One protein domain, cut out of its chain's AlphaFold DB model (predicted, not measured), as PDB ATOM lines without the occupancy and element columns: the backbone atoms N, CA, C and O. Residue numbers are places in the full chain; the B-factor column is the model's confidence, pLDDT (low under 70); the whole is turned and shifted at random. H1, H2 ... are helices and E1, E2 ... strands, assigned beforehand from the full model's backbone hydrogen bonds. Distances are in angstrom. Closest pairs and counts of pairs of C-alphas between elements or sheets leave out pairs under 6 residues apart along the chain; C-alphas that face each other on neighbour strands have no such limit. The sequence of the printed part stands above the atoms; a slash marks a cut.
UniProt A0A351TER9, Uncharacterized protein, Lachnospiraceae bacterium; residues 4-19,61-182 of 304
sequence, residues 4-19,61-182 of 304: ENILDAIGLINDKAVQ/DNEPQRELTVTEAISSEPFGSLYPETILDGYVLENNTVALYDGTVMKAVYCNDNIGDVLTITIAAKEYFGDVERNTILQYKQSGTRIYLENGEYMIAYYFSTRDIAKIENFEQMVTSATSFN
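What this domain is: This is residues 4 to 19 and 61 to 182 of the 304 residues of an uncharacterized protein of Lachnospiraceae bacterium (UniProt A0A351TER9). A twisted wall of six strands makes the body; H3, residues 79 to 87 of a long unnamed stretch and, farther out, H5 lie over one face, and the short H4 is over the other. H1 grazes the sheet at the edge strand E5, and H2 lies beyond it, away from the sheet. The printed part has 138 residues with five named helices and six named strands, in the order H1, H2, E1, H3, E2, E3, E4, H4, E5, E6, H5; the antiparallel sheet runs E1, E2, E3, E4, E6, E5. The class is mixed, helices and strands, with under half of the residues in named elements. The whole is compact, with a radius of gyration of the C-alphas of 14.5 A and spans of 45 by 35 by 31 A.

How they stand to each other: H1, residues 4 to 11, only grazes the sheet with residues 5 to 10, while H2, residues 16 to 19, is not on it. Edge strand E1, residues 66 to 68, is antiparallel to E2, residues 98 to 101, with N 68 and O 98 2.8 A apart. H3, residues 70 to 74, is on the sheet at a height of 7.9 A, over none of its strands but only just, with 2 of its C-alphas falling on E2. E2, E3, residues 105 to 112, and E4, residues 117 to 125, form a meander, each the antiparallel neighbour of the one before; N 99 and O 107 are 2.8 A apart, and N 108 and O 121 2.9 A. H4, residues 126 to 129, is on the face opposite to H3, only just over E6, residues 154 to 160, with 3 of its C-alphas falling there. E4, H4 and E5, residues 145 to 151, make a split strand-helix-strand unit, two strands running the same way with E6 between them, and its crossover is right-handed. Across the neighbour strands E4 and E6, N 122 and O 157 are within hydrogen-bond range at 2.9 A, and across the hairpin E5 and E6, N 149 and O 156 are within hydrogen-bond range at 2.8 A. H5, residues 171 to 176, is close to H1 but not clearly touching, at a shallow tilt of 7 degrees, opposite ways; their closest C-alphas, Ile 6 and Glu 172, are 7.9 A apart. In H1, H3 and H5 every O i to N i+4 pair is within hydrogen-bond range; H2 and H4 are too short for one.

Where its parts are: H1 begins at C-alpha 4, (-43.610, 20.013, -35.092), and is 9.9 A long. E3 is 23.2 A and E4 26.3 A, the latter from (-29.416, -3.920, -41.019); E5 is 20.0 A and E6 20.2 A. H5, 8.8 A, ends at C-alpha 176, (-38.903, 15.074, -44.014).

The domain as a whole: The two C-alphas farthest apart, Gln 19 and Gln 65, are 44.8 A apart. Residues 20 to 60 are not printed, and C-alphas 19 and 61 stand 40.4 A apart across this cut. The links H3 to E2 and H4 to E5 are long. Mean pLDDT of the printed part is 74.1; residues 4 to 19, 61 to 64, 132 to 143 and 181 to 182 include those under 70.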
ATOM      1  N   GLU A   4     -43.473  20.026 -36.561       33.38
ATOM      2  CA  GLU A   4     -43.610  20.013 -35.092       33.38
ATOM      3  C   GLU A   4     -44.027  18.641 -34.507       33.38
ATOM      4  O   GLU A   4     -43.506  18.225 -33.481       33.38
ATOM      5  N   ASN A   5     -44.897  17.871 -35.177       37.94
ATOM      6  CA  ASN A   5     -45.348  16.559 -34.678       37.94
ATOM      7  C   ASN A   5     -44.311  15.438 -34.884       37.94
ATOM      8  O   ASN A   5     -44.373  14.413 -34.205       37.94
ATOM      9  N   ILE A   6     -43.397  15.597 -35.849       36.84
ATOM     10  CA  ILE A   6     -42.259  14.689 -36.058       36.84
ATOM     11  C   ILE A   6     -41.186  15.000 -35.011       36.84
ATOM     12  O   ILE A   6     -40.635  14.082 -34.411       36.84
ATOM     13  N   LEU A   7     -40.954  16.289 -34.750       38.06
ATOM     14  CA  LEU A   7     -40.046  16.763 -33.710       38.06
ATOM     15  C   LEU A   7     -40.507  16.343 -32.308       38.06
ATOM     16  O   LEU A   7     -39.680  15.879 -31.538       38.06
ATOM     17  N   ASP A   8     -41.809  16.357 -32.002       40.03
ATOM     18  CA  ASP A   8     -42.341  15.824 -30.734       40.03
ATOM     19  C   ASP A   8     -42.171  14.298 -30.602       40.03
ATOM     20  O   ASP A   8     -41.820  13.795 -29.534       40.03
ATOM     21  N   ALA A   9     -42.358  13.551 -31.696       36.28
ATOM     22  CA  ALA A   9     -42.161  12.098 -31.741       36.28
ATOM     23  C   ALA A   9     -40.695  11.683 -31.523       36.28
ATOM     24  O   ALA A   9     -40.407  10.622 -30.964       36.28
ATOM     25  N   ILE A  10     -39.772  12.520 -32.002       39.97
ATOM     26  CA  ILE A  10     -38.321  12.351 -31.880       39.97
ATOM     27  C   ILE A  10     -37.806  12.986 -30.566       39.97
ATOM     28  O   ILE A  10     -36.821  12.523 -30.000       39.97
ATOM     29  N   GLY A  11     -38.496  13.991 -30.024       32.34
ATOM     30  CA  GLY A  11     -38.158  14.713 -28.792       32.34
ATOM     31  C   GLY A  11     -38.520  13.974 -27.498       32.34
ATOM     32  O   GLY A  11     -37.803  14.100 -26.510       32.34
ATOM     33  N   LEU A  12     -39.545  13.109 -27.507       32.91
ATOM     34  CA  LEU A  12     -39.960  12.253 -26.371       32.91
ATOM     35  C   LEU A  12     -38.957  11.127 -26.002       32.91
ATOM     36  O   LEU A  12     -39.265  10.227 -25.216       32.91
ATOM     37  N   ILE A  13     -37.748  11.141 -26.571       39.03
ATOM     38  CA  ILE A  13     -36.767  10.049 -26.512       39.03
ATOM     39  C   ILE A  13     -35.899  10.028 -25.242       39.03
ATOM     40  O   ILE A  13     -35.287   8.990 -24.975       39.03
ATOM     41  N   ASN A  14     -35.790  11.081 -24.425       43.03
ATOM     42  CA  ASN A  14     -34.625  11.112 -23.525       43.03
ATOM     43  C   ASN A  14     -34.757  10.418 -22.153       43.03
ATOM     44  O   ASN A  14     -33.756   9.887 -21.682       43.03
ATOM     45  N   ASP A  15     -35.923  10.316 -21.512       39.81
ATOM     46  CA  ASP A  15     -35.895   9.949 -20.079       39.81
ATOM     47  C   ASP A  15     -36.289   8.502 -19.765       39.81
ATOM     48  O   ASP A  15     -35.567   7.799 -19.052       39.81
ATOM     49  N   LYS A  16     -37.385   7.981 -20.320       36.41
ATOM     50  CA  LYS A  16     -37.895   6.664 -19.893       36.41
ATOM     51  C   LYS A  16     -37.120   5.484 -20.493       36.41
ATOM     52  O   LYS A  16     -36.778   4.541 -19.781       36.41
ATOM     53  N   ALA A  17     -36.769   5.561 -21.778       35.31
ATOM     54  CA  ALA A  17     -36.026   4.508 -22.476       35.31
ATOM     55  C   ALA A  17     -34.537   4.459 -22.069       35.31
ATOM     56  O   ALA A  17     -33.939   3.383 -21.987       35.31
ATOM     57  N   VAL A  18     -33.941   5.614 -21.749       33.81
ATOM     58  CA  VAL A  18     -32.549   5.714 -21.275       33.81
ATOM     59  C   VAL A  18     -32.410   5.199 -19.835       33.81
ATOM     60  O   VAL A  18     -31.406   4.552 -19.519       33.81
ATOM     61  N   GLN A  19     -33.408   5.419 -18.969       35.06
ATOM     62  CA  GLN A  19     -33.439   4.882 -17.599       35.06
ATOM     63  C   GLN A  19     -33.574   3.347 -17.584       35.06
ATOM     64  O   GLN A  19     -32.784   2.674 -16.913       35.06
ATOM     65  N   ASP A  61     -49.555 -14.720 -48.082       38.34
ATOM     66  CA  ASP A  61     -48.750 -14.843 -49.313       38.34
ATOM     67  C   ASP A  61     -49.312 -14.202 -50.599       38.34
ATOM     68  O   ASP A  61     -49.529 -14.882 -51.603       38.34
ATOM     69  N   ASN A  62     -49.478 -12.878 -50.617       53.22
ATOM     70  CA  ASN A  62     -49.664 -12.161 -51.879       53.22
ATOM     71  C   ASN A  62     -48.288 -11.708 -52.401       53.22
ATOM     72  O   ASN A  62     -47.624 -10.890 -51.761       53.22
ATOM     73  N   GLU A  63     -47.857 -12.221 -53.559       61.06
ATOM     74  CA  GLU A  63     -46.789 -11.594 -54.353       61.06
ATOM     75  C   GLU A  63     -47.166 -10.132 -54.662       61.06
ATOM     76  O   GLU A  63     -48.358  -9.814 -54.774       61.06
ATOM     77  N   PRO A  64     -46.187  -9.215 -54.789       65.56
ATOM     78  CA  PRO A  64     -46.492  -7.847 -55.181       65.56
ATOM     79  C   PRO A  64     -47.218  -7.852 -56.528       65.56
ATOM     80  O   PRO A  64     -46.736  -8.417 -57.506       65.56
ATOM     81  N   GLN A  65     -48.376  -7.191 -56.598       71.50
ATOM     82  CA  GLN A  65     -49.103  -7.071 -57.864       71.50
ATOM     83  C   GLN A  65     -48.332  -6.218 -58.872       71.50
ATOM     84  O   GLN A  65     -48.468  -6.391 -60.084       71.50
ATOM     85  N   ARG A  66     -47.543  -5.266 -58.365       77.81
ATOM     86  CA  ARG A  66     -46.699  -4.396 -59.168       77.81
ATOM     87  C   ARG A  66     -45.408  -4.082 -58.427       77.81
ATOM     88  O   ARG A  66     -45.431  -3.685 -57.265       77.81
ATOM     89  N   GLU A  67     -44.302  -4.214 -59.138       85.31
ATOM     90  CA  GLU A  67     -42.999  -3.717 -58.718       85.31
ATOM     91  C   GLU A  67     -42.732  -2.388 -59.427       85.31
ATOM     92  O   GLU A  67     -42.945  -2.259 -60.635       85.31
ATOM     93  N   LEU A  68     -42.330  -1.385 -58.657       81.31
ATOM     94  CA  LEU A  68     -42.087  -0.023 -59.111       81.31
ATOM     95  C   LEU A  68     -40.605   0.306 -58.978       81.31
ATOM     96  O   LEU A  68     -39.956  -0.094 -58.015       81.31
ATOM     97  N   THR A  69     -40.078   1.109 -59.892       84.44
ATOM     98  CA  THR A  69     -38.838   1.849 -59.629       84.44
ATOM     99  C   THR A  69     -39.074   2.926 -58.562       84.44
ATOM    100  O   THR A  69     -40.211   3.330 -58.317       84.44
ATOM    101  N   VAL A  70     -38.007   3.456 -57.955       79.56
ATOM    102  CA  VAL A  70     -38.112   4.569 -56.984       79.56
ATOM    103  C   VAL A  70     -38.834   5.778 -57.588       79.56
ATOM    104  O   VAL A  70     -39.720   6.348 -56.961       79.56
ATOM    105  N   THR A  71     -38.518   6.138 -58.835       81.31
ATOM    106  CA  THR A  71     -39.161   7.262 -59.534       81.31
ATOM    107  C   THR A  71     -40.662   7.038 -59.729       81.31
ATOM    108  O   THR A  71     -41.457   7.964 -59.559       81.31
ATOM    109  N   GLU A  72     -41.065   5.809 -60.058       82.62
ATOM    110  CA  GLU A  72     -42.480   5.457 -60.173       82.62
ATOM    111  C   GLU A  72     -43.180   5.437 -58.814       82.62
ATOM    112  O   GLU A  72     -44.318   5.886 -58.731       82.62
ATOM    113  N   ALA A  73     -42.513   4.965 -57.756       82.69
ATOM    114  CA  ALA A  73     -43.055   4.964 -56.402       82.69
ATOM    115  C   ALA A  73     -43.333   6.391 -55.906       82.69
ATOM    116  O   ALA A  73     -44.452   6.664 -55.483       82.69
ATOM    117  N   ILE A  74     -42.374   7.312 -56.062       82.25
ATOM    118  CA  ILE A  74     -42.517   8.736 -55.696       82.25
ATOM    119  C   ILE A  74     -43.663   9.409 -56.471       82.25
ATOM    120  O   ILE A  74     -44.341  10.287 -55.947       82.25
ATOM    121  N   SER A  75     -43.934   8.970 -57.703       81.31
ATOM    122  CA  SER A  75     -45.018   9.520 -58.532       81.31
ATOM    123  C   SER A  75     -46.360   8.785 -58.368       81.31
ATOM    124  O   SER A  75     -47.330   9.120 -59.050       81.31
ATOM    125  N   SER A  76     -46.429   7.738 -57.538       83.00
ATOM    126  CA  SER A  76     -47.589   6.844 -57.463       83.00
ATOM    127  C   SER A  76     -48.600   7.313 -56.425       83.00
ATOM    128  O   SER A  76     -48.433   7.072 -55.232       83.00
ATOM    129  N   GLU A  77     -49.718   7.881 -56.864       83.81
ATOM    130  CA  GLU A  77     -50.837   8.205 -55.974       83.81
ATOM    131  C   GLU A  77     -51.472   6.941 -55.350       83.81
ATOM    132  O   GLU A  77     -51.584   5.914 -56.028       83.81
ATOM    133  N   PRO A  78     -51.910   6.986 -54.076       85.56
ATOM    134  CA  PRO A  78     -51.840   8.128 -53.153       85.56
ATOM    135  C   PRO A  78     -50.538   8.190 -52.325       85.56
ATOM    136  O   PRO A  78     -50.374   9.067 -51.481       85.56
ATOM    137  N   PHE A  79     -49.625   7.233 -52.504       87.25
ATOM    138  CA  PHE A  79     -48.520   6.978 -51.570       87.25
ATOM    139  C   PHE A  79     -47.227   7.730 -51.886       87.25
ATOM    140  O   PHE A  79     -46.404   7.912 -50.995       87.25
ATOM    141  N   GLY A  80     -47.034   8.168 -53.126       83.75
ATOM    142  CA  GLY A  80     -45.770   8.722 -53.600       83.75
ATOM    143  C   GLY A  80     -45.336   9.977 -52.854       83.75
ATOM    144  O   GLY A  80     -44.181  10.084 -52.460       83.75
ATOM    145  N   SER A  81     -46.284  10.857 -52.518       83.50
ATOM    146  CA  SER A  81     -46.013  12.047 -51.698       83.50
ATOM    147  C   SER A  81     -45.566  11.721 -50.262       83.50
ATOM    148  O   SER A  81     -44.949  12.552 -49.598       83.50
ATOM    149  N   LEU A  82     -45.866  10.521 -49.759       85.19
ATOM    150  CA  LEU A  82     -45.492  10.037 -48.425       85.19
ATOM    151  C   LEU A  82     -44.155   9.274 -48.433       85.19
ATOM    152  O   LEU A  82     -43.646   8.921 -47.369       85.19
ATOM    153  N   TYR A  83     -43.608   8.994 -49.617       88.00
ATOM    154  CA  TYR A  83     -42.378   8.236 -49.794       88.00
ATOM    155  C   TYR A  83     -41.146   9.154 -49.691       88.00
ATOM    156  O   TYR A  83     -41.117  10.187 -50.360       88.00
ATOM    157  N   PRO A  84     -40.116   8.807 -48.895       87.38
ATOM    158  CA  PRO A  84     -38.884   9.592 -48.814       87.38
ATOM    159  C   PRO A  84     -38.168   9.744 -50.159       87.38
ATOM    160  O   PRO A  84     -37.898   8.758 -50.844       87.38
ATOM    161  N   GLU A  85     -37.799  10.974 -50.513       85.56
ATOM    162  CA  GLU A  85     -36.995  11.255 -51.711       85.56
ATOM    163  C   GLU A  85     -35.507  10.946 -51.490       85.56
ATOM    164  O   GLU A  85     -34.779  10.602 -52.422       85.56
ATOM    165  N   THR A  86     -35.057  11.035 -50.237       84.44
ATOM    166  CA  THR A  86     -33.704  10.669 -49.809       84.44
ATOM    167  C   THR A  86     -33.762   9.478 -48.865       84.44
ATOM    168  O   THR A  86     -34.732   9.313 -48.129       84.44
ATOM    169  N   ILE A  87     -32.728   8.638 -48.890       89.25
ATOM    170  CA  ILE A  87     -32.591   7.453 -48.035       89.25
ATOM    171  C   ILE A  87     -31.230   7.504 -47.348       89.25
ATOM    172  O   ILE A  87     -30.271   8.037 -47.902       89.25
ATOM    173  N   LEU A  88     -31.159   6.953 -46.136       85.31
ATOM    174  CA  LEU A  88     -29.946   6.901 -45.324       85.31
ATOM    175  C   LEU A  88     -28.751   6.290 -46.067       85.31
ATOM    176  O   LEU A  88     -28.871   5.278 -46.762       85.31
ATOM    177  N   ASP A  89     -27.571   6.848 -45.814       84.75
ATOM    178  CA  ASP A  89     -26.328   6.378 -46.414       84.75
ATOM    179  C   ASP A  89     -26.072   4.888 -46.145       84.75
ATOM    180  O   ASP A  89     -26.203   4.371 -45.031       84.75
ATOM    181  N   GLY A  90     -25.673   4.185 -47.205       79.31
ATOM    182  CA  GLY A  90     -25.365   2.756 -47.171       79.31
ATOM    183  C   GLY A  90     -26.578   1.825 -47.226       79.31
ATOM    184  O   GLY A  90     -26.375   0.617 -47.300       79.31
ATOM    185  N   TYR A  91     -27.809   2.348 -47.222       85.81
ATOM    186  CA  TYR A  91     -29.019   1.556 -47.452       85.81
ATOM    187  C   TYR A  91     -29.333   1.489 -48.948       85.81
ATOM    188  O   TYR A  91     -29.591   2.501 -49.596       85.81
ATOM    189  N   VAL A  92     -29.318   0.278 -49.500       81.19
ATOM    190  CA  VAL A  92     -29.563   0.004 -50.920       81.19
ATOM    191  C   VAL A  92     -30.897  -0.711 -51.067       81.19
ATOM    192  O   VAL A  92     -31.175  -1.650 -50.327       81.19
ATOM    193  N   LEU A  93     -31.728  -0.267 -52.010       85.12
ATOM    194  CA  LEU A  93     -33.046  -0.855 -52.245       85.12
ATOM    195  C   LEU A  93     -32.911  -2.321 -52.684       85.12
ATOM    196  O   LEU A  93     -32.253  -2.625 -53.682       85.12
ATOM    197  N   GLU A  94     -33.547  -3.226 -51.948       78.75
ATOM    198  CA  GLU A  94     -33.588  -4.648 -52.267       78.75
ATOM    199  C   GLU A  94     -34.279  -4.853 -53.620       78.75
ATOM    200  O   GLU A  94     -35.309  -4.247 -53.912       78.75
ATOM    201  N   ASN A  95     -33.674  -5.674 -54.482       76.94
ATOM    202  CA  ASN A  95     -34.138  -5.953 -55.847       76.94
ATOM    203  C   ASN A  95     -34.320  -4.715 -56.753       76.94
ATOM    204  O   ASN A  95     -34.807  -4.853 -57.872       76.94
ATOM    205  N   ASN A  96     -33.877  -3.526 -56.320       77.88
ATOM    206  CA  ASN A  96     -34.122  -2.237 -56.974       77.88
ATOM    207  C   ASN A  96     -35.610  -1.921 -57.211       77.88
ATOM    208  O   ASN A  96     -35.928  -1.132 -58.107       77.88
ATOM    209  N   THR A  97     -36.517  -2.510 -56.425       81.56
ATOM    210  CA  THR A  97     -37.960  -2.340 -56.606       81.56
ATOM    211  C   THR A  97     -38.683  -1.972 -55.314       81.56
ATOM    212  O   THR A  97     -38.305  -2.347 -54.207       81.56
ATOM    213  N   VAL A  98     -39.755  -1.201 -55.470       82.12
ATOM    214  CA  VAL A  98     -40.745  -0.895 -54.440       82.12
ATOM    215  C   VAL A  98     -41.998  -1.696 -54.761       82.12
ATOM    216  O   VAL A  98     -42.536  -1.612 -55.863       82.12
ATOM    217  N   ALA A  99     -42.466  -2.484 -53.805       84.12
ATOM    218  CA  ALA A  99     -43.630  -3.335 -53.971       84.12
ATOM    219  C   ALA A  99     -44.925  -2.551 -53.725       84.12
ATOM    220  O   ALA A  99     -45.062  -1.866 -52.711       84.12
ATOM    221  N   LEU A 100     -45.899  -2.699 -54.621       81.81
ATOM    222  CA  LEU A 100     -47.267  -2.228 -54.437       81.81
ATOM    223  C   LEU A 100     -48.211  -3.437 -54.381       81.81
ATOM    224  O   LEU A 100     -48.390  -4.155 -55.368       81.81
ATOM    225  N   TYR A 101     -48.820  -3.652 -53.218       79.50
ATOM    226  CA  TYR A 101     -49.753  -4.746 -52.961       79.50
ATOM    227  C   TYR A 101     -51.182  -4.240 -53.085       79.50
ATOM    228  O   TYR A 101     -51.582  -3.312 -52.380       79.50
ATOM    229  N   ASP A 102     -51.939  -4.836 -54.004       75.69
ATOM    230  CA  ASP A 102     -53.366  -4.579 -54.233       75.69
ATOM    231  C   ASP A 102     -53.732  -3.091 -54.435       75.69
ATOM    232  O   ASP A 102     -54.884  -2.702 -54.269       75.69
ATOM    233  N   GLY A 103     -52.750  -2.236 -54.756       74.75
ATOM    234  CA  GLY A 103     -52.903  -0.775 -54.786       74.75
ATOM    235  C   GLY A 103     -53.171  -0.126 -53.420       74.75
ATOM    236  O   GLY A 103     -53.478   1.059 -53.365       74.75
ATOM    237  N   THR A 104     -53.069  -0.880 -52.324       81.81
ATOM    238  CA  THR A 104     -53.460  -0.452 -50.967       81.81
ATOM    239  C   THR A 104     -52.287  -0.340 -50.000       81.81
ATOM    240  O   THR A 104     -52.399   0.354 -48.990       81.81
ATOM    241  N   VAL A 105     -51.166  -0.995 -50.312       86.50
ATOM    242  CA  VAL A 105     -49.956  -0.966 -49.490       86.50
ATOM    243  C   VAL A 105     -48.739  -0.803 -50.384       86.50
ATOM    244  O   VAL A 105     -48.472  -1.651 -51.234       86.50
ATOM    245  N   MET A 106     -47.975   0.260 -50.163       89.56
ATOM    246  CA  MET A 106     -46.647   0.433 -50.745       89.56
ATOM    247  C   MET A 106     -45.592   0.001 -49.729       89.56
ATOM    248  O   MET A 106     -45.647   0.398 -48.566       89.56
ATOM    249  N   LYS A 107     -44.622  -0.807 -50.155       92.56
ATOM    250  CA  LYS A 107     -43.545  -1.304 -49.299       92.56
ATOM    251  C   LYS A 107     -42.204  -1.232 -50.014       92.56
ATOM    252  O   LYS A 107     -42.050  -1.773 -51.105       92.56
ATOM    253  N   ALA A 108     -41.216  -0.636 -49.363       89.31
ATOM    254  CA  ALA A 108     -39.827  -0.666 -49.796       89.31
ATOM    255  C   ALA A 108     -38.956  -1.324 -48.728       89.31
ATOM    256  O   ALA A 108     -39.157  -1.107 -47.530       89.31
ATOM    257  N   VAL A 109     -37.994  -2.131 -49.168       87.75
ATOM    258  CA  VAL A 109     -37.028  -2.802 -48.298       87.75
ATOM    259  C   VAL A 109     -35.641  -2.371 -48.732       87.75
ATOM    260  O   VAL A 109     -35.274  -2.543 -49.885       87.75
ATOM    261  N   TYR A 110     -34.877  -1.795 -47.817       86.69
ATOM    262  CA  TYR A 110     -33.513  -1.355 -48.050       86.69
ATOM    263  C   TYR A 110     -32.553  -2.109 -47.140       86.69
ATOM    264  O   TYR A 110     -32.784  -2.204 -45.935       86.69
ATOM    265  N   CYS A 111     -31.444  -2.577 -47.694       82.25
ATOM    266  CA  CYS A 111     -30.434  -3.355 -46.988       82.25
ATOM    267  C   CYS A 111     -29.142  -2.553 -46.838       82.25
ATOM    268  O   CYS A 111     -28.680  -1.914 -47.782       82.25
ATOM    269  N   ASN A 112     -28.536  -2.619 -45.656       84.06
ATOM    270  CA  ASN A 112     -27.195  -2.122 -45.395       84.06
ATOM    271  C   ASN A 112     -26.304  -3.286 -44.948       84.06
ATOM    272  O   ASN A 112     -26.229  -3.629 -43.765       84.06
ATOM    273  N   ASP A 113     -25.615  -3.889 -45.918       80.81
ATOM    274  CA  ASP A 113     -24.779  -5.076 -45.708       80.81
ATOM    275  C   ASP A 113     -23.587  -4.814 -44.778       80.81
ATOM    276  O   ASP A 113     -23.125  -5.721 -44.087       80.81
ATOM    277  N   ASN A 114     -23.097  -3.569 -44.720       80.31
ATOM    278  CA  ASN A 114     -21.936  -3.213 -43.902       80.31
ATOM    279  C   ASN A 114     -22.224  -3.341 -42.404       80.31
ATOM    280  O   ASN A 114     -21.332  -3.689 -41.630       80.31
ATOM    281  N   ILE A 115     -23.459  -3.042 -42.000       80.50
ATOM    282  CA  ILE A 115     -23.894  -3.082 -40.598       80.50
ATOM    283  C   ILE A 115     -24.900  -4.207 -40.323       80.50
ATOM    284  O   ILE A 115     -25.292  -4.395 -39.174       80.50
ATOM    285  N   GLY A 116     -25.290  -4.965 -41.353       80.06
ATOM    286  CA  GLY A 116     -26.244  -6.065 -41.246       80.06
ATOM    287  C   GLY A 116     -27.626  -5.597 -40.797       80.06
ATOM    288  O   GLY A 116     -28.220  -6.212 -39.913       80.06
ATOM    289  N   ASP A 117     -28.111  -4.488 -41.357       84.56
ATOM    290  CA  ASP A 117     -29.416  -3.920 -41.019       84.56
ATOM    291  C   ASP A 117     -30.320  -3.783 -42.246       84.56
ATOM    292  O   ASP A 117     -29.858  -3.596 -43.369       84.56
ATOM    293  N   VAL A 118     -31.624  -3.854 -42.004       86.81
ATOM    294  CA  VAL A 118     -32.689  -3.731 -42.991       86.81
ATOM    295  C   VAL A 118     -33.646  -2.637 -42.542       86.81
ATOM    296  O   VAL A 118     -34.219  -2.727 -41.456       86.81
ATOM    297  N   LEU A 119     -33.840  -1.635 -43.396       91.69
ATOM    298  CA  LEU A 119     -34.891  -0.632 -43.285       91.69
ATOM    299  C   LEU A 119     -36.093  -1.083 -44.121       91.69
ATOM    300  O   LEU A 119     -35.984  -1.290 -45.323       91.69
ATOM    301  N   THR A 120     -37.258  -1.210 -43.501       91.25
ATOM    302  CA  THR A 120     -38.535  -1.399 -44.193       91.25
ATOM    303  C   THR A 120     -39.381  -0.145 -44.043       91.25
ATOM    304  O   THR A 120     -39.616   0.305 -42.922       91.25
ATOM    305  N   ILE A 121     -39.861   0.382 -45.167       93.94
ATOM    306  CA  ILE A 121     -40.822   1.485 -45.229       93.94
ATOM    307  C   ILE A 121     -42.138   0.900 -45.731       93.94
ATOM    308  O   ILE A 121     -42.166   0.317 -46.814       93.94
ATOM    309  N   THR A 122     -43.214   1.054 -44.964       91.69
ATOM    310  CA  THR A 122     -44.561   0.613 -45.354       91.69
ATOM    311  C   THR A 122     -45.521   1.790 -45.300       91.69
ATOM    312  O   THR A 122     -45.632   2.434 -44.263       91.69
ATOM    313  N   ILE A 123     -46.247   2.044 -46.382       90.19
ATOM    314  CA  ILE A 123     -47.236   3.118 -46.495       90.19
ATOM    315  C   ILE A 123     -48.582   2.481 -46.829       90.19
ATOM    316  O   ILE A 123     -48.688   1.735 -47.803       90.19
ATOM    317  N   ALA A 124     -49.598   2.753 -46.016       87.56
ATOM    318  CA  ALA A 124     -50.951   2.237 -46.218       87.56
ATOM    319  C   ALA A 124     -51.990   3.114 -45.505       87.56
ATOM    320  O   ALA A 124     -51.645   4.056 -44.788       87.56
ATOM    321  N   ALA A 125     -53.274   2.804 -45.688       81.62
ATOM    322  CA  ALA A 125     -54.354   3.413 -44.911       81.62
ATOM    323  C   ALA A 125     -54.232   3.053 -43.416       81.62
ATOM    324  O   ALA A 125     -53.701   1.995 -43.073       81.62
ATOM    325  N   LYS A 126     -54.715   3.913 -42.510       81.25
ATOM    326  CA  LYS A 126     -54.570   3.706 -41.050       81.25
ATOM    327  C   LYS A 126     -55.127   2.361 -40.582       81.25
ATOM    328  O   LYS A 126     -54.556   1.733 -39.694       81.25
ATOM    329  N   GLU A 127     -56.213   1.904 -41.199       78.94
ATOM    330  CA  GLU A 127     -56.903   0.656 -40.861       78.94
ATOM    331  C   GLU A 127     -56.010  -0.572 -41.066       78.94
ATOM    332  O   GLU A 127     -56.176  -1.569 -40.368       78.94
ATOM    333  N   TYR A 128     -55.038  -0.491 -41.980       81.88
ATOM    334  CA  TYR A 128     -54.085  -1.567 -42.252       81.88
ATOM    335  C   TYR A 128     -53.192  -1.882 -41.044       81.88
ATOM    336  O   TYR A 128     -52.826  -3.039 -40.812       81.88
ATOM    337  N   PHE A 129     -52.839  -0.852 -40.271       75.88
ATOM    338  CA  PHE A 129     -51.935  -0.970 -39.129       75.88
ATOM    339  C   PHE A 129     -52.663  -1.356 -37.838       75.88
ATOM    340  O   PHE A 129     -52.031  -1.856 -36.911       75.88
ATOM    341  N   GLY A 130     -53.985  -1.182 -37.784       74.62
ATOM    342  CA  GLY A 130     -54.779  -1.437 -36.587       74.62
ATOM    343  C   GLY A 130     -54.507  -0.424 -35.472       74.62
ATOM    344  O   GLY A 130     -54.159   0.732 -35.719       74.62
ATOM    345  N   ASP A 131     -54.704  -0.857 -34.227       72.69
ATOM    346  CA  ASP A 131     -54.483  -0.023 -33.044       72.69
ATOM    347  C   ASP A 131     -53.003  -0.066 -32.640       72.69
ATOM    348  O   ASP A 131     -52.565  -0.920 -31.867       72.69
ATOM    349  N   VAL A 132     -52.214   0.813 -33.258       69.19
ATOM    350  CA  VAL A 132     -50.782   0.983 -32.985       69.19
ATOM    351  C   VAL A 132     -50.518   2.323 -32.322       69.19
ATOM    352  O   VAL A 132     -51.125   3.337 -32.671       69.19
ATOM    353  N   GLU A 133     -49.567   2.329 -31.392       67.62
ATOM    354  CA  GLU A 133     -49.044   3.555 -30.801       67.62
ATOM    355  C   GLU A 133     -48.281   4.351 -31.870       67.62
ATOM    356  O   GLU A 133     -47.398   3.831 -32.559       67.62
ATOM    357  N   ARG A 134     -48.692   5.606 -32.056       69.69
ATOM    358  CA  ARG A 134     -48.248   6.478 -33.151       69.69
ATOM    359  C   ARG A 134     -47.224   7.470 -32.635       69.69
ATOM    360  O   ARG A 134     -47.229   7.804 -31.452       69.69
ATOM    361  N   ASN A 135     -46.381   7.967 -33.535       62.53
ATOM    362  CA  ASN A 135     -45.414   9.024 -33.249       62.53
ATOM    363  C   ASN A 135     -44.523   8.686 -32.037       62.53
ATOM    364  O   ASN A 135     -44.146   9.559 -31.271       62.53
ATOM    365  N   THR A 136     -44.232   7.396 -31.846       63.47
ATOM    366  CA  THR A 136     -43.427   6.871 -30.741       63.47
ATOM    367  C   THR A 136     -42.543   5.752 -31.276       63.47
ATOM    368  O   THR A 136     -42.995   4.923 -32.072       63.47
ATOM    369  N   ILE A 137     -41.275   5.722 -30.858       66.25
ATOM    370  CA  ILE A 137     -40.361   4.634 -31.211       66.25
ATOM    371  C   ILE A 137     -40.684   3.410 -30.356       66.25
ATOM    372  O   ILE A 137     -40.563   3.420 -29.134       66.25
ATOM    373  N   LEU A 138     -41.044   2.323 -31.024       69.81
ATOM    374  CA  LEU A 138     -41.359   1.040 -30.421       69.81
ATOM    375  C   LEU A 138     -40.157   0.108 -30.551       69.81
ATOM    376  O   LEU A 138     -39.736  -0.247 -31.658       69.81
ATOM    377  N   GLN A 139     -39.614  -0.311 -29.409       67.31
ATOM    378  CA  GLN A 139     -38.532  -1.285 -29.340       67.31
ATOM    379  C   GLN A 139     -39.081  -2.670 -28.992       67.31
ATOM    380  O   GLN A 139     -39.682  -2.879 -27.937       67.31
ATOM    381  N   TYR A 140     -38.824  -3.652 -29.853       54.56
ATOM    382  CA  TYR A 140     -39.119  -5.047 -29.550       54.56
ATOM    383  C   TYR A 140     -37.872  -5.691 -28.946       54.56
ATOM    384  O   TYR A 140     -36.784  -5.576 -29.484       54.56
ATOM    385  N   LYS A 141     -38.026  -6.381 -27.812       49.81
ATOM    386  CA  LYS A 141     -36.959  -6.851 -26.897       49.81
ATOM    387  C   LYS A 141     -35.684  -7.459 -27.529       49.81
ATOM    388  O   LYS A 141     -34.667  -7.514 -26.844       49.81
ATOM    389  N   GLN A 142     -35.737  -7.967 -28.767       50.28
ATOM    390  CA  GLN A 142     -34.611  -8.558 -29.515       50.28
ATOM    391  C   GLN A 142     -34.608  -8.207 -31.019       50.28
ATOM    392  O   GLN A 142     -33.879  -8.817 -31.797       50.28
ATOM    393  N   SER A 143     -35.436  -7.255 -31.439       61.06
ATOM    394  CA  SER A 143     -35.581  -6.817 -32.830       61.06
ATOM    395  C   SER A 143     -35.369  -5.307 -32.867       61.06
ATOM    396  O   SER A 143     -35.557  -4.636 -31.852       61.06
ATOM    397  N   GLY A 144     -34.921  -4.764 -33.993       72.81
ATOM    398  CA  GLY A 144     -34.703  -3.326 -34.104       72.81
ATOM    399  C   GLY A 144     -35.994  -2.521 -33.931       72.81
ATOM    400  O   GLY A 144     -37.064  -3.036 -33.589       72.81
ATOM    401  N   THR A 145     -35.887  -1.213 -34.083       79.06
ATOM    402  CA  THR A 145     -36.966  -0.297 -33.701       79.06
ATOM    403  C   THR A 145     -37.926   0.016 -34.837       79.06
ATOM    404  O   THR A 145     -37.546   0.022 -36.009       79.06
ATOM    405  N   ARG A 146     -39.167   0.349 -34.476       83.19
ATOM    406  CA  ARG A 146     -40.206   0.805 -35.402       83.19
ATOM    407  C   ARG A 146     -40.798   2.140 -34.964       83.19
ATOM    408  O   ARG A 146     -40.908   2.382 -33.773       83.19
ATOM    409  N   ILE A 147     -41.252   2.952 -35.908       81.88
ATOM    410  CA  ILE A 147     -42.111   4.114 -35.652       81.88
ATOM    411  C   ILE A 147     -43.235   4.163 -36.686       81.88
ATOM    412  O   ILE A 147     -43.038   3.774 -37.839       81.88
ATOM    413  N   TYR A 148     -44.408   4.629 -36.264       78.44
ATOM    414  CA  TYR A 148     -45.570   4.864 -37.116       78.44
ATOM    415  C   TYR A 148     -45.872   6.361 -37.165       78.44
ATOM    416  O   TYR A 148     -46.115   6.960 -36.120       78.44
ATOM    417  N   LEU A 149     -45.873   6.954 -38.355       80.06
ATOM    418  CA  LEU A 149     -46.148   8.372 -38.577       80.06
ATOM    419  C   LEU A 149     -47.475   8.544 -39.304       80.06
ATOM    420  O   LEU A 149     -47.724   7.910 -40.328       80.06
ATOM    421  N   GLU A 150     -48.328   9.416 -38.781       76.31
ATOM    422  CA  GLU A 150     -49.659   9.668 -39.332       76.31
ATOM    423  C   GLU A 150     -49.648  10.847 -40.314       76.31
ATOM    424  O   GLU A 150     -49.178  11.938 -39.990       76.31
ATOM    425  N   ASN A 151     -50.214  10.664 -41.511       71.31
ATOM    426  CA  ASN A 151     -50.358  11.742 -42.487       71.31
ATOM    427  C   ASN A 151     -51.686  11.624 -43.253       71.31
ATOM    428  O   ASN A 151     -51.856  10.772 -44.124       71.31
ATOM    429  N   GLY A 152     -52.643  12.496 -42.915       76.69
ATOM    430  CA  GLY A 152     -53.975  12.476 -43.521       76.69
ATOM    431  C   GLY A 152     -54.702  11.176 -43.192       76.69
ATOM    432  O   GLY A 152     -54.768  10.811 -42.024       76.69
ATOM    433  N   GLU A 153     -55.207  10.475 -44.205       78.69
ATOM    434  CA  GLU A 153     -55.874   9.164 -44.086       78.69
ATOM    435  C   GLU A 153     -54.889   7.979 -44.098       78.69
ATOM    436  O   GLU A 153     -55.279   6.820 -43.940       78.69
ATOM    437  N   TYR A 154     -53.598   8.263 -44.260       84.81
ATOM    438  CA  TYR A 154     -52.552   7.262 -44.402       84.81
ATOM    439  C   TYR A 154     -51.593   7.278 -43.215       84.81
ATOM    440  O   TYR A 154     -51.554   8.202 -42.394       84.81
ATOM    441  N   MET A 155     -50.807   6.216 -43.125       81.56
ATOM    442  CA  MET A 155     -49.762   6.050 -42.134       81.56
ATOM    443  C   MET A 155     -48.518   5.460 -42.794       81.56
ATOM    444  O   MET A 155     -48.608   4.634 -43.705       81.56
ATOM    445  N   ILE A 156     -47.361   5.906 -42.316       89.75
ATOM    446  CA  ILE A 156     -46.047   5.451 -42.749       89.75
ATOM    447  C   ILE A 156     -45.401   4.722 -41.575       89.75
ATOM    448  O   ILE A 156     -45.250   5.289 -40.497       89.75
ATOM    449  N   ALA A 157     -45.003   3.473 -41.773       86.88
ATOM    450  CA  ALA A 157     -44.230   2.711 -40.808       86.88
ATOM    451  C   ALA A 157     -42.777   2.614 -41.269       86.88
ATOM    452  O   ALA A 157     -42.509   2.092 -42.352       86.88
ATOM    453  N   TYR A 158     -41.850   3.052 -40.422       90.19
ATOM    454  CA  TYR A 158     -40.419   2.818 -40.599       90.19
ATOM    455  C   TYR A 158     -39.971   1.757 -39.611       90.19
ATOM    456  O   TYR A 158     -40.214   1.889 -38.413       90.19
ATOM    457  N   TYR A 159     -39.311   0.713 -40.096       88.00
ATOM    458  CA  TYR A 159     -38.777  -0.366 -39.274       88.00
ATOM    459  C   TYR A 159     -37.317  -0.617 -39.615       88.00
ATOM    460  O   TYR A 159     -37.010  -0.916 -40.763       88.00
ATOM    461  N   PHE A 160     -36.444  -0.560 -38.616       84.62
ATOM    462  CA  PHE A 160     -35.063  -1.013 -38.725       84.62
ATOM    463  C   PHE A 160     -34.928  -2.357 -38.020       84.62
ATOM    464  O   PHE A 160     -35.465  -2.546 -36.933       84.62
ATOM    465  N   SER A 161     -34.233  -3.311 -38.629       81.12
ATOM    466  CA  SER A 161     -34.153  -4.686 -38.124       81.12
ATOM    467  C   SER A 161     -33.214  -4.872 -36.934       81.12
ATOM    468  O   SER A 161     -33.435  -5.770 -36.121       81.12
ATOM    469  N   THR A 162     -32.181  -4.036 -36.817       79.31
ATOM    470  CA  THR A 162     -31.153  -4.117 -35.770       79.31
ATOM    471  C   THR A 162     -30.858  -2.770 -35.121       79.31
ATOM    472  O   THR A 162     -30.407  -2.735 -33.974       79.31
ATOM    473  N   ARG A 163     -31.116  -1.659 -35.822       79.69
ATOM    474  CA  ARG A 163     -30.836  -0.315 -35.311       79.69
ATOM    475  C   ARG A 163     -31.957   0.240 -34.448       79.69
ATOM    476  O   ARG A 163     -33.115  -0.162 -34.544       79.69
ATOM    477  N   ASP A 164     -31.549   1.190 -33.619       80.62
ATOM    478  CA  ASP A 164     -32.401   2.021 -32.785       80.62
ATOM    479  C   ASP A 164     -32.561   3.384 -33.459       80.62
ATOM    480  O   ASP A 164     -31.580   4.122 -33.548       80.62
ATOM    481  N   ILE A 165     -33.769   3.687 -33.948       79.19
ATOM    482  CA  ILE A 165     -34.137   4.910 -34.679       79.19
ATOM    483  C   ILE A 165     -33.688   6.153 -33.913       79.19
ATOM    484  O   ILE A 165     -33.179   7.085 -34.528       79.19
ATOM    485  N   ALA A 166     -33.761   6.125 -32.579       73.25
ATOM    486  CA  ALA A 166     -33.340   7.220 -31.709       73.25
ATOM    487  C   ALA A 166     -31.862   7.611 -31.875       73.25
ATOM    488  O   ALA A 166     -31.449   8.695 -31.476       73.25
ATOM    489  N   LYS A 167     -31.044   6.709 -32.423       78.44
ATOM    490  CA  LYS A 167     -29.595   6.866 -32.600       78.44
ATOM    491  C   LYS A 167     -29.192   6.941 -34.071       78.44
ATOM    492  O   LYS A 167     -28.003   6.859 -34.383       78.44
ATOM    493  N   ILE A 168     -30.154   6.995 -34.991       77.81
ATOM    494  CA  ILE A 168     -29.872   7.077 -36.422       77.81
ATOM    495  C   ILE A 168     -29.749   8.547 -36.807       77.81
ATOM    496  O   ILE A 168     -30.744   9.256 -36.947       77.81
ATOM    497  N   GLU A 169     -28.510   8.987 -37.014       77.19
ATOM    498  CA  GLU A 169     -28.227  10.279 -37.638       77.19
ATOM    499  C   GLU A 169     -28.941  10.378 -38.997       77.19
ATOM    500  O   GLU A 169     -28.989   9.408 -39.755       77.19
ATOM    501  N   ASN A 170     -29.508  11.549 -39.291       81.75
ATOM    502  CA  ASN A 170     -30.256  11.858 -40.518       81.75
ATOM    503  C   ASN A 170     -31.563  11.064 -40.736       81.75
ATOM    504  O   ASN A 170     -32.156  11.176 -41.809       81.75
ATOM    505  N   PHE A 171     -32.067  10.311 -39.745       82.56
ATOM    506  CA  PHE A 171     -33.391   9.678 -39.855       82.56
ATOM    507  C   PHE A 171     -34.500  10.711 -40.083       82.56
ATOM    508  O   PHE A 171     -35.345  10.525 -40.953       82.56
ATOM    509  N   GLU A 172     -34.462  11.824 -39.350       75.25
ATOM    510  CA  GLU A 172     -35.417  12.917 -39.520       75.25
ATOM    511  C   GLU A 172     -35.367  13.496 -40.938       75.25
ATOM    512  O   GLU A 172     -36.396  13.561 -41.597       75.25
ATOM    513  N   GLN A 173     -34.168  13.814 -41.441       74.75
ATOM    514  CA  GLN A 173     -33.972  14.353 -42.794       74.75
ATOM    515  C   GLN A 173     -34.530  13.419 -43.872       74.75
ATOM    516  O   GLN A 173     -35.165  13.872 -44.824       74.75
ATOM    517  N   MET A 174     -34.326  12.106 -43.707       86.50
ATOM    518  CA  MET A 174     -34.916  11.095 -44.581       86.50
ATOM    519  C   MET A 174     -36.445  11.210 -44.572       86.50
ATOM    520  O   MET A 174     -37.056  11.341 -45.630       86.50
ATOM    521  N   VAL A 175     -37.069  11.213 -43.391       84.19
ATOM    522  CA  VAL A 175     -38.530  11.313 -43.251       84.19
ATOM    523  C   VAL A 175     -39.062  12.611 -43.861       84.19
ATOM    524  O   VAL A 175     -40.010  12.568 -44.641       84.19
ATOM    525  N   THR A 176     -38.449  13.755 -43.549       79.25
ATOM    526  CA  THR A 176     -38.903  15.074 -44.014       79.25
ATOM    527  C   THR A 176     -38.641  15.311 -45.496       79.25
ATOM    528  O   THR A 176     -39.192  16.250 -46.055       79.25
ATOM    529  N   SER A 177     -37.842  14.468 -46.157       79.56
ATOM    530  CA  SER A 177     -37.623  14.576 -47.601       79.56
ATOM    531  C   SER A 177     -38.841  14.188 -48.445       79.56
ATOM    532  O   SER A 177     -38.866  14.515 -49.626       79.56
ATOM    533  N   ALA A 178     -39.848  13.508 -47.881       80.31
ATOM    534  CA  ALA A 178     -41.058  13.177 -48.630       80.31
ATOM    535  C   ALA A 178     -41.876  14.441 -48.956       80.31
ATOM    536  O   ALA A 178     -42.102  15.293 -48.096       80.31
ATOM    537  N   THR A 179     -42.392  14.537 -50.184       77.00
ATOM    538  CA  THR A 179     -43.063  15.744 -50.703       77.00
ATOM    539  C   THR A 179     -44.243  16.221 -49.842       77.00
ATOM    540  O   THR A 179     -44.488  17.419 -49.719       77.00
ATOM    541  N   SER A 180     -44.965  15.303 -49.197       71.00
ATOM    542  CA  SER A 180     -46.070  15.607 -48.273       71.00
ATOM    543  C   SER A 180     -45.641  16.389 -47.024       71.00
ATOM    544  O   SER A 180     -46.494  16.989 -46.367       71.00
ATOM    545  N   PHE A 181     -44.345  16.398 -46.702       65.31
ATOM    546  CA  PHE A 181     -43.748  17.216 -45.646       65.31
ATOM    547  C   PHE A 181     -43.131  18.517 -46.178       65.31
ATOM    548  O   PHE A 181     -42.923  19.438 -45.395       65.31
ATOM    549  N   ASN A 182     -42.955  18.639 -47.498       57.16
ATOM    550  CA  ASN A 182     -42.438  19.835 -48.173       57.16
ATOM    551  C   ASN A 182     -43.525  20.885 -48.478       57.16
ATOM    552  O   ASN A 182     -43.239  21.902 -49.104       57.16
TER     553      ASN A 182